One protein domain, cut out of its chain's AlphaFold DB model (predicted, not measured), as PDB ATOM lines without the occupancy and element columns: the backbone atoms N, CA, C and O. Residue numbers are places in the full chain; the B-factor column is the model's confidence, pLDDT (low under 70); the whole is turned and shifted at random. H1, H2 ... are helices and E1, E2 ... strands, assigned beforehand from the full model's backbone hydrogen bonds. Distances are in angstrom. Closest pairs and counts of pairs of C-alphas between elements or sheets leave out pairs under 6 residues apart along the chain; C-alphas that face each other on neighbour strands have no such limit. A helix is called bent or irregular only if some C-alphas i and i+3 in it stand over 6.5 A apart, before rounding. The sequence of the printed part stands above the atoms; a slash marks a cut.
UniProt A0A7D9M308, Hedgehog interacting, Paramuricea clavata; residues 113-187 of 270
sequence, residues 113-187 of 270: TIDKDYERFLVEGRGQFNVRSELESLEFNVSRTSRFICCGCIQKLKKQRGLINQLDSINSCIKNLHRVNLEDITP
ATOM      1  N   THR A 113     182.954 194.709 170.185       47.81
ATOM      2  CA  THR A 113     182.428 195.029 168.866       47.81
ATOM      3  C   THR A 113     183.658 195.128 167.978       47.81
ATOM      4  O   THR A 113     184.554 195.924 168.242       47.81
ATOM      5  N   ILE A 114     183.754 194.208 167.025       53.84
ATOM      6  CA  ILE A 114     184.817 194.124 166.027       53.84
ATOM      7  C   ILE A 114     184.757 195.423 165.213       53.84
ATOM      8  O   ILE A 114     184.042 195.489 164.213       53.84
ATOM      9  N   ASP A 115     185.451 196.453 165.694       51.03
ATOM     10  CA  ASP A 115     185.409 197.830 165.179       51.03
ATOM     11  C   ASP A 115     186.569 198.126 164.216       51.03
ATOM     12  O   ASP A 115     186.839 199.257 163.834       51.03
ATOM     13  N   LYS A 116     187.319 197.090 163.841       53.81
ATOM     14  CA  LYS A 116     188.490 197.204 162.981       53.81
ATOM     15  C   LYS A 116     188.327 196.245 161.815       53.81
ATOM     16  O   LYS A 116     188.409 195.029 161.986       53.81
ATOM     17  N   ASP A 117     188.101 196.799 160.626       50.34
ATOM     18  CA  ASP A 117     187.934 196.038 159.379       50.34
ATOM     19  C   ASP A 117     189.116 195.094 159.092       50.34
ATOM     20  O   ASP A 117     188.949 194.065 158.442       50.34
ATOM     21  N   TYR A 118     190.294 195.373 159.659       56.22
ATOM     22  CA  TYR A 118     191.487 194.533 159.546       56.22
ATOM     23  C   TYR A 118     191.489 193.269 160.433       56.22
ATOM     24  O   TYR A 118     192.419 192.469 160.351       56.22
ATOM     25  N   GLU A 119     190.471 193.043 161.269       61.03
ATOM     26  CA  GLU A 119     190.327 191.807 162.062       61.03
ATOM     27  C   GLU A 119     189.379 190.777 161.421       61.03
ATOM     28  O   GLU A 119     189.037 189.766 162.048       61.03
ATOM     29  N   ARG A 120     188.950 191.013 160.175       65.50
ATOM     30  CA  ARG A 120     188.013 190.167 159.427       65.50
ATOM     31  C   ARG A 120     188.722 189.477 158.260       65.50
ATOM     32  O   ARG A 120     189.255 190.124 157.368       65.50
ATOM     33  N   PHE A 121     188.694 188.150 158.249       72.81
ATOM     34  CA  PHE A 121     189.222 187.319 157.166       72.81
ATOM     35  C   PHE A 121     188.081 186.860 156.265       72.81
ATOM     36  O   PHE A 121     187.035 186.433 156.753       72.81
ATOM     37  N   LEU A 122     188.274 186.933 154.949       79.56
ATOM     38  CA  LEU A 122     187.293 186.438 153.987       79.56
ATOM     39  C   LEU A 122     187.226 184.906 154.058       79.56
ATOM     40  O   LEU A 122     188.252 184.237 153.927       79.56
ATOM     41  N   VAL A 123     186.025 184.352 154.231       79.81
ATOM     42  CA  VAL A 123     185.815 182.891 154.290       79.81
ATOM     43  C   VAL A 123     186.172 182.224 152.955       79.81
ATOM     44  O   VAL A 123     186.703 181.119 152.936       79.81
ATOM     45  N   GLU A 124     185.945 182.924 151.841       78.44
ATOM     46  CA  GLU A 124     186.249 182.476 150.473       78.44
ATOM     47  C   GLU A 124     187.578 183.044 149.932       78.44
ATOM     48  O   GLU A 124     187.778 183.166 148.724       78.44
ATOM     49  N   GLY A 125     188.499 183.441 150.815       70.19
ATOM     50  CA  GLY A 125     189.785 184.016 150.418       70.19
ATOM     51  C   GLY A 125     190.719 183.018 149.722       70.19
ATOM     52  O   GLY A 125     190.785 181.843 150.078       70.19
ATOM     53  N   ARG A 126     191.517 183.510 148.764       57.62
ATOM     54  CA  ARG A 126     192.644 182.760 148.183       57.62
ATOM     55  C   ARG A 126     193.845 182.840 149.130       57.62
ATOM     56  O   ARG A 126     194.677 183.733 149.005       57.62
ATOM     57  N   GLY A 127     193.903 181.947 150.114       66.94
ATOM     58  CA  GLY A 127     195.009 181.847 151.071       66.94
ATOM     59  C   GLY A 127     195.437 180.398 151.309       66.94
ATOM     60  O   GLY A 127     194.729 179.469 150.937       66.94
ATOM     61  N   GLN A 128     196.589 180.203 151.960       69.69
ATOM     62  CA  GLN A 128     197.114 178.867 152.304       69.69
ATOM     63  C   GLN A 128     196.227 178.092 153.295       69.69
ATOM     64  O   GLN A 128     196.344 176.877 153.411       69.69
ATOM     65  N   PHE A 129     195.348 178.785 154.023       82.31
ATOM     66  CA  PHE A 129     194.413 178.183 154.968       82.31
ATOM     67  C   PHE A 129     192.988 178.327 154.433       82.31
ATOM     68  O   PHE A 129     192.444 179.433 154.403       82.31
ATOM     69  N   ASN A 130     192.399 177.213 153.997       84.75
ATOM     70  CA  ASN A 130     191.048 177.187 153.452       84.75
ATOM     71  C   ASN A 130     190.026 177.214 154.597       84.75
ATOM     72  O   ASN A 130     189.617 176.187 155.129       84.75
ATOM     73  N   VAL A 131     189.624 178.424 154.985       85.38
ATOM     74  CA  VAL A 131     188.666 178.650 156.078       85.38
ATOM     75  C   VAL A 131     187.350 177.914 155.823       85.38
ATOM     76  O   VAL A 131     186.751 177.396 156.761       85.38
ATOM     77  N   ARG A 132     186.907 177.844 154.563       84.25
ATOM     78  CA  ARG A 132     185.644 177.205 154.189       84.25
ATOM     79  C   ARG A 132     185.641 175.711 154.495       84.25
ATOM     80  O   ARG A 132     184.721 175.253 155.162       84.25
ATOM     81  N   SER A 133     186.661 174.976 154.055       83.75
ATOM     82  CA  SER A 133     186.732 173.531 154.311       83.75
ATOM     83  C   SER A 133     186.857 173.219 155.802       83.75
ATOM     84  O   SER A 133     186.307 172.236 156.279       83.75
ATOM     85  N   GLU A 134     187.548 174.076 156.553       88.00
ATOM     86  CA  GLU A 134     187.722 173.894 157.996       88.00
ATOM     87  C   GLU A 134     186.416 174.152 158.757       88.00
ATOM     88  O   GLU A 134     186.077 173.391 159.659       88.00
ATOM     89  N   LEU A 135     185.629 175.157 158.358       86.00
ATOM     90  CA  LEU A 135     184.285 175.369 158.908       86.00
ATOM     91  C   LEU A 135     183.330 174.213 158.583       86.00
ATOM     92  O   LEU A 135     182.514 173.855 159.424       86.00
ATOM     93  N   GLU A 136     183.433 173.632 157.386       85.31
ATOM     94  CA  GLU A 136     182.633 172.468 156.975       85.31
ATOM     95  C   GLU A 136     183.050 171.175 157.703       85.31
ATOM     96  O   GLU A 136     182.239 170.264 157.824       85.31
ATOM     97  N   SER A 137     184.279 171.107 158.228       83.75
ATOM     98  CA  SER A 137     184.777 169.963 159.011       83.75
ATOM     99  C   SER A 137     184.333 169.951 160.480       83.75
ATOM    100  O   SER A 137     184.620 168.995 161.201       83.75
ATOM    101  N   LEU A 138     183.658 171.005 160.949       84.81
ATOM    102  CA  LEU A 138     183.154 171.079 162.318       84.81
ATOM    103  C   LEU A 138     181.946 170.156 162.506       84.81
ATOM    104  O   LEU A 138     181.062 170.083 161.659       84.81
ATOM    105  N   GLU A 139     181.860 169.514 163.672       80.62
ATOM    106  CA  GLU A 139     180.740 168.624 164.022       80.62
ATOM    107  C   GLU A 139     179.397 169.356 164.181       80.62
ATOM    108  O   GLU A 139     178.341 168.729 164.221       80.62
ATOM    109  N   PHE A 140     179.416 170.688 164.273       79.75
ATOM    110  CA  PHE A 140     178.227 171.510 164.447       79.75
ATOM    111  C   PHE A 140     178.022 172.462 163.270       79.75
ATOM    112  O   PHE A 140     178.966 172.989 162.682       79.75
ATOM    113  N   ASN A 141     176.754 172.723 162.953       73.44
ATOM    114  CA  ASN A 141     176.391 173.592 161.844       73.44
ATOM    115  C   ASN A 141     176.651 175.062 162.201       73.44
ATOM    116  O   ASN A 141     175.994 175.637 163.072       73.44
ATOM    117  N   VAL A 142     177.602 175.681 161.507       72.56
ATOM    118  CA  VAL A 142     177.824 177.124 161.578       72.56
ATOM    119  C   VAL A 142     176.918 177.800 160.550       72.56
ATOM    120  O   VAL A 142     177.195 177.769 159.349       72.56
ATOM    121  N   SER A 143     175.842 178.439 161.019       65.88
ATOM    122  CA  SER A 143     174.942 179.225 160.168       65.88
ATOM    123  C   SER A 143     175.733 180.231 159.326       65.88
ATOM    124  O   SER A 143     176.430 181.096 159.858       65.88
ATOM    125  N   ARG A 144     175.612 180.126 157.998       64.69
ATOM    126  CA  ARG A 144     176.349 180.931 157.005       64.69
ATOM    127  C   ARG A 144     175.805 182.354 156.888       64.69
ATOM    128  O   ARG A 144     175.320 182.762 155.838       64.69
ATOM    129  N   THR A 145     175.855 183.116 157.968       61.94
ATOM    130  CA  THR A 145     175.295 184.474 157.993       61.94
ATOM    131  C   THR A 145     176.301 185.544 157.570       61.94
ATOM    132  O   THR A 145     175.894 186.639 157.196       61.94
ATOM    133  N   SER A 146     177.608 185.245 157.570       74.38
ATOM    134  CA  SER A 146     178.670 186.221 157.291       74.38
ATOM    135  C   SER A 146     179.693 185.714 156.271       74.38
ATOM    136  O   SER A 146     180.173 184.587 156.360       74.38
ATOM    137  N   ARG A 147     180.093 186.591 155.336       81.31
ATOM    138  CA  ARG A 147     181.197 186.356 154.376       81.31
ATOM    139  C   ARG A 147     182.583 186.416 155.031       81.31
ATOM    140  O   ARG A 147     183.580 186.060 154.403       81.31
ATOM    141  N   PHE A 148     182.647 186.882 156.276       81.75
ATOM    142  CA  PHE A 148     183.880 187.109 157.017       81.75
ATOM    143  C   PHE A 148     183.897 186.349 158.342       81.75
ATOM    144  O   PHE A 148     182.870 186.234 159.014       81.75
ATOM    145  N   ILE A 149     185.090 185.914 158.744       81.69
ATOM    146  CA  ILE A 149     185.390 185.318 160.046       81.69
ATOM    147  C   ILE A 149     186.339 186.235 160.826       81.69
ATOM    148  O   ILE A 149     187.231 186.852 160.246       81.69
ATOM    149  N   CYS A 150     186.168 186.352 162.142       83.19
ATOM    150  CA  CYS A 150     187.067 187.178 162.947       83.19
ATOM    151  C   CYS A 150     188.431 186.499 163.172       83.19
ATOM    152  O   CYS A 150     188.547 185.269 163.131       83.19
ATOM    153  N   CYS A 151     189.453 187.301 163.481       81.12
ATOM    154  CA  CYS A 151     190.815 186.840 163.776       81.12
ATOM    155  C   CYS A 151     190.871 185.768 164.887       81.12
ATOM    156  O   CYS A 151     191.586 184.772 164.780       81.12
ATOM    157  N   GLY A 152     190.055 185.912 165.936       82.06
ATOM    158  CA  GLY A 152     189.993 184.921 167.014       82.06
ATOM    159  C   GLY A 152     189.443 183.568 166.551       82.06
ATOM    160  O   GLY A 152     189.976 182.519 166.909       82.06
ATOM    161  N   CYS A 153     188.400 183.572 165.719       83.38
ATOM    162  CA  CYS A 153     187.811 182.341 165.196       83.38
ATOM    163  C   CYS A 153     188.747 181.638 164.202       83.38
ATOM    164  O   CYS A 153     188.908 180.424 164.295       83.38
ATOM    165  N   ILE A 154     189.443 182.369 163.323       85.69
ATOM    166  CA  ILE A 154     190.431 181.750 162.421       85.69
ATOM    167  C   ILE A 154     191.630 181.167 163.186       85.69
ATOM    168  O   ILE A 154     192.126 180.104 162.818       85.69
ATOM    169  N   GLN A 155     192.077 181.797 164.280       84.19
ATOM    170  CA  GLN A 155     193.126 181.234 165.142       84.19
ATOM    171  C   GLN A 155     192.681 179.924 165.798       84.19
ATOM    172  O   GLN A 155     193.458 178.970 165.848       84.19
ATOM    173  N   LYS A 156     191.426 179.850 166.259       87.69
ATOM    174  CA  LYS A 156     190.852 178.616 166.813       87.69
ATOM    175  C   LYS A 156     190.797 177.498 165.770       87.69
ATOM    176  O   LYS A 156     191.237 176.395 166.078       87.69
ATOM    177  N   LEU A 157     190.362 177.794 164.542       89.00
ATOM    178  CA  LEU A 157     190.364 176.822 163.439       89.00
ATOM    179  C   LEU A 157     191.783 176.331 163.115       89.00
ATOM    180  O   LEU A 157     192.021 175.132 163.023       89.00
ATOM    181  N   LYS A 158     192.764 177.237 163.025       87.31
ATOM    182  CA  LYS A 158     194.170 176.856 162.804       87.31
ATOM    183  C   LYS A 158     194.709 175.957 163.917       87.31
ATOM    184  O   LYS A 158     195.404 174.983 163.636       87.31
ATOM    185  N   LYS A 159     194.380 176.267 165.175       91.31
ATOM    186  CA  LYS A 159     194.766 175.443 166.326       91.31
ATOM    187  C   LYS A 159     194.136 174.054 166.247       91.31
ATOM    188  O   LYS A 159     194.840 173.069 166.448       91.31
ATOM    189  N   GLN A 160     192.846 173.972 165.928       90.38
ATOM    190  CA  GLN A 160     192.148 172.702 165.738       90.38
ATOM    191  C   GLN A 160     192.813 171.860 164.647       90.38
ATOM    192  O   GLN A 160     193.134 170.699 164.895       90.38
ATOM    193  N   ARG A 161     193.118 172.454 163.487       91.81
ATOM    194  CA  ARG A 161     193.822 171.745 162.414       91.81
ATOM    195  C   ARG A 161     195.193 171.229 162.850       91.81
ATOM    196  O   ARG A 161     195.565 170.109 162.513       91.81
ATOM    197  N   GLY A 162     195.926 172.021 163.634       90.50
ATOM    198  CA  GLY A 162     197.196 171.601 164.228       90.50
ATOM    199  C   GLY A 162     197.057 170.367 165.128       90.50
ATOM    200  O   GLY A 162     197.856 169.443 165.012       90.50
ATOM    201  N   LEU A 163     196.021 170.324 165.972       92.25
ATOM    202  CA  LEU A 163     195.741 169.178 166.845       92.25
ATOM    203  C   LEU A 163     195.344 167.925 166.051       92.25
ATOM    204  O   LEU A 163     195.814 166.836 166.368       92.25
ATOM    205  N   ILE A 164     194.534 168.077 165.000       90.06
ATOM    206  CA  ILE A 164     194.162 166.965 164.112       90.06
ATOM    207  C   ILE A 164     195.412 166.374 163.453       90.06
ATOM    208  O   ILE A 164     195.634 165.171 163.530       90.06
ATOM    209  N   ASN A 165     196.293 167.218 162.908       91.06
ATOM    210  CA  ASN A 165     197.539 166.751 162.298       91.06
ATOM    211  C   ASN A 165     198.444 166.014 163.312       91.06
ATOM    212  O   ASN A 165     199.108 165.039 162.958       91.06
ATOM    213  N   GLN A 166     198.483 166.462 164.575       92.81
ATOM    214  CA  GLN A 166     199.211 165.758 165.638       92.81
ATOM    215  C   GLN A 166     198.603 164.383 165.924       92.81
ATOM    216  O   GLN A 166     199.337 163.400 166.032       92.81
ATOM    217  N   LEU A 167     197.274 164.304 166.010       93.19
ATOM    218  CA  LEU A 167     196.564 163.046 166.223       93.19
ATOM    219  C   LEU A 167     196.814 162.060 165.072       93.19
ATOM    220  O   LEU A 167     197.105 160.890 165.319       93.19
ATOM    221  N   ASP A 168     196.789 162.536 163.828       93.06
ATOM    222  CA  ASP A 168     197.098 161.729 162.645       93.06
ATOM    223  C   ASP A 168     198.538 161.207 162.665       93.06
ATOM    224  O   ASP A 168     198.782 160.036 162.362       93.06
ATOM    225  N   SER A 169     199.496 162.040 163.085       94.62
ATOM    226  CA  SER A 169     200.891 161.626 163.254       94.62
ATOM    227  C   SER A 169     201.033 160.516 164.297       94.62
ATOM    228  O   SER A 169     201.722 159.525 164.051       94.62
ATOM    229  N   ILE A 170     200.368 160.651 165.448       93.00
ATOM    230  CA  ILE A 170     200.383 159.637 166.513       93.00
ATOM    231  C   ILE A 170     199.755 158.333 166.010       93.00
ATOM    232  O   ILE A 170     200.354 157.265 166.144       93.00
ATOM    233  N   ASN A 171     198.590 158.412 165.367       93.00
ATOM    234  CA  ASN A 171     197.905 157.249 164.804       93.00
ATOM    235  C   ASN A 171     198.745 156.544 163.731       93.00
ATOM    236  O   ASN A 171     198.764 155.313 163.670       93.00
ATOM    237  N   SER A 172     199.465 157.301 162.900       92.94
ATOM    238  CA  SER A 172     200.405 156.750 161.922       92.94
ATOM    239  C   SER A 172     201.561 156.007 162.603       92.94
ATOM    240  O   SER A 172     201.871 154.876 162.226       92.94
ATOM    241  N   CYS A 173     202.149 156.575 163.663       91.88
ATOM    242  CA  CYS A 173     203.171 155.899 164.471       91.88
ATOM    243  C   CYS A 173     202.663 154.584 165.072       91.88
ATOM    244  O   CYS A 173     203.341 153.564 164.949       91.88
ATOM    245  N   ILE A 174     201.464 154.578 165.661       91.19
ATOM    246  CA  ILE A 174     200.857 153.365 166.230       91.19
ATOM    247  C   ILE A 174     200.660 152.297 165.147       91.19
ATOM    248  O   ILE A 174     201.040 151.143 165.344       91.19
ATOM    249  N   LYS A 175     200.128 152.674 163.977       89.75
ATOM    250  CA  LYS A 175     199.945 151.752 162.843       89.75
ATOM    251  C   LYS A 175     201.272 151.181 162.339       89.75
ATOM    252  O   LYS A 175     201.343 149.989 162.050       89.75
ATOM    253  N   ASN A 176     202.319 152.000 162.257       88.06
ATOM    254  CA  ASN A 176     203.647 151.541 161.850       88.06
ATOM    255  C   ASN A 176     204.264 150.590 162.886       88.06
ATOM    256  O   ASN A 176     204.805 149.564 162.490       88.06
ATOM    257  N   LEU A 177     204.125 150.866 164.188       84.69
ATOM    258  CA  LEU A 177     204.560 149.946 165.248       84.69
ATOM    259  C   LEU A 177     203.818 148.608 165.176       84.69
ATOM    260  O   LEU A 177     204.445 147.557 165.267       84.69
ATOM    261  N   HIS A 178     202.502 148.632 164.945       81.75
ATOM    262  CA  HIS A 178     201.717 147.417 164.717       81.75
ATOM    263  C   HIS A 178     202.187 146.641 163.479       81.75
ATOM    264  O   HIS A 178     202.257 145.418 163.534       81.75
ATOM    265  N   ARG A 179     202.530 147.330 162.380       79.81
ATOM    266  CA  ARG A 179     203.053 146.686 161.163       79.81
ATOM    267  C   ARG A 179     204.411 146.025 161.410       79.81
ATOM    268  O   ARG A 179     204.567 144.862 161.068       79.81
ATOM    269  N   VAL A 180     205.346 146.729 162.052       76.44
ATOM    270  CA  VAL A 180     206.678 146.193 162.392       76.44
ATOM    271  C   VAL A 180     206.559 144.976 163.313       76.44
ATOM    272  O   VAL A 180     207.215 143.968 163.084       76.44
ATOM    273  N   ASN A 181     205.655 145.021 164.295       67.69
ATOM    274  CA  ASN A 181     205.424 143.896 165.203       67.69
ATOM    275  C   ASN A 181     204.791 142.678 164.493       67.69
ATOM    276  O   ASN A 181     205.036 141.540 164.875       67.69
ATOM    277  N   LEU A 182     204.000 142.886 163.432       61.78
ATOM    278  CA  LEU A 182     203.448 141.795 162.618       61.78
ATOM    279  C   LEU A 182     204.500 141.198 161.664       61.78
ATOM    280  O   LEU A 182     204.546 139.983 161.462       61.78
ATOM    281  N   GLU A 183     205.362 142.039 161.092       59.25
ATOM    282  CA  GLU A 183     206.440 141.621 160.190       59.25
ATOM    283  C   GLU A 183     207.555 140.853 160.924       59.25
ATOM    284  O   GLU A 183     208.097 139.918 160.339       59.25
ATOM    285  N   ASP A 184     207.811 141.126 162.211       56.41
ATOM    286  CA  ASP A 184     208.768 140.365 163.044       56.41
ATOM    287  C   ASP A 184     208.263 138.965 163.457       56.41
ATOM    288  O   ASP A 184     209.056 138.063 163.737       56.41
ATOM    289  N   ILE A 185     206.944 138.730 163.447       57.62
ATOM    290  CA  ILE A 185     206.352 137.411 163.747       57.62
ATOM    291  C   ILE A 185     206.327 136.512 162.491       57.62
ATOM    292  O   ILE A 185     206.267 135.282 162.588       57.62
ATOM    293  N   THR A 186     206.427 137.092 161.292       54.22
ATOM    294  CA  THR A 186     206.170 136.377 160.030       54.22
ATOM    295  C   THR A 186     207.332 135.512 159.476       54.22
ATOM    296  O   THR A 186     207.037 134.615 158.681       54.22
ATOM    297  N   PRO A 187     208.620 135.612 159.887       48.22
ATOM    298  CA  PRO A 187     209.633 134.652 159.429       48.22
ATOM    299  C   PRO A 187     209.700 133.357 160.254       48.22
ATOM    300  O   PRO A 187     210.268 132.376 159.775       48.22
TER     301      PRO A 187
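What this domain is: This is residues 113 to 187 of the 270 residues of the protein "Hedgehog interacting" of Paramuricea clavata (UniProt A0A7D9M308). One long helix, H2, sticks far out of a small head that is gathered round its first turns. The head holds a small two-stranded sheet of E1 and E2 beside the beginning of H2, the short helix H1, which packs on residues 154 to 161 of H2, and the loops between them; residues 162 to 187 stand free, and this arm makes the length. The printed part has 75 residues, with two named strands and two named helices in the order E1, H1, E2, H2; the sheet has the order E1 - E2 and is antiparallel, and the class is mostly helix. The whole is extended, with a radius of gyration of the C-alphas of 19.0 A, and its outline is a rod spanning 67 by 22 by 22 A.

How they stand to each other: Strand E1, residues 120 to 122, and strand E2, residues 148 to 150, are antiparallel neighbours, with 141 degrees between their directions. C-alphas 121 and 149 face each other at 5.2 A. N 121 and O 149 are 2.8 A apart, within hydrogen-bond range, and so are N 149 and O 121, also at 2.8 A. Helix H1, residues 131 to 136, and helix H2, residues 151 to 185, touch, and H2 touches H1 with residues 154 to 161 alone. Their closest C-alphas, those of Glu 134 and Leu 157, are 6.7 A apart. The two helices run the same way at a steep tilt of 65 degrees. The closest C-alphas of E1 and H2, those of Arg 120 and Cys 151, are 6.2 A apart. In H1 every O i to N i+4 pair is within hydrogen-bond range; in H2 30 of 31 are.

Where its parts are: E1 runs from Arg 120, with its C-alpha at (188.013, 190.167, 159.427), to Leu 122 and is 6.6 A long. H1, from Val 131 to Glu 136, measures 8.7 A. E2, from Phe 148 to Cys 150, measures 6.7 A. H2 runs 51.8 A, from C-alpha 151 at (190.815, 186.840, 163.776) to C-alpha 185 at (206.352, 137.411, 163.747). Neither helix is bent.

The domain as a whole: The two C-alphas farthest apart, those of Asp 115 and Pro 187, are 67.9 A from each other. Without residues 162 to 187, of which 162 to 185 belong to H2, the body has 49 residues and spans 29 by 24 by 19 A. The link from H1 to E2, 11 residues, is long; that from E1 to H1, 8 residues, is short, and that from E2 to H2 is tight. The printed part has no cut. The mean pLDDT of the printed part is 77.6, and it is under 70 at residues 113 to 120, 126 to 128, 143 to 145 and 181 to 187.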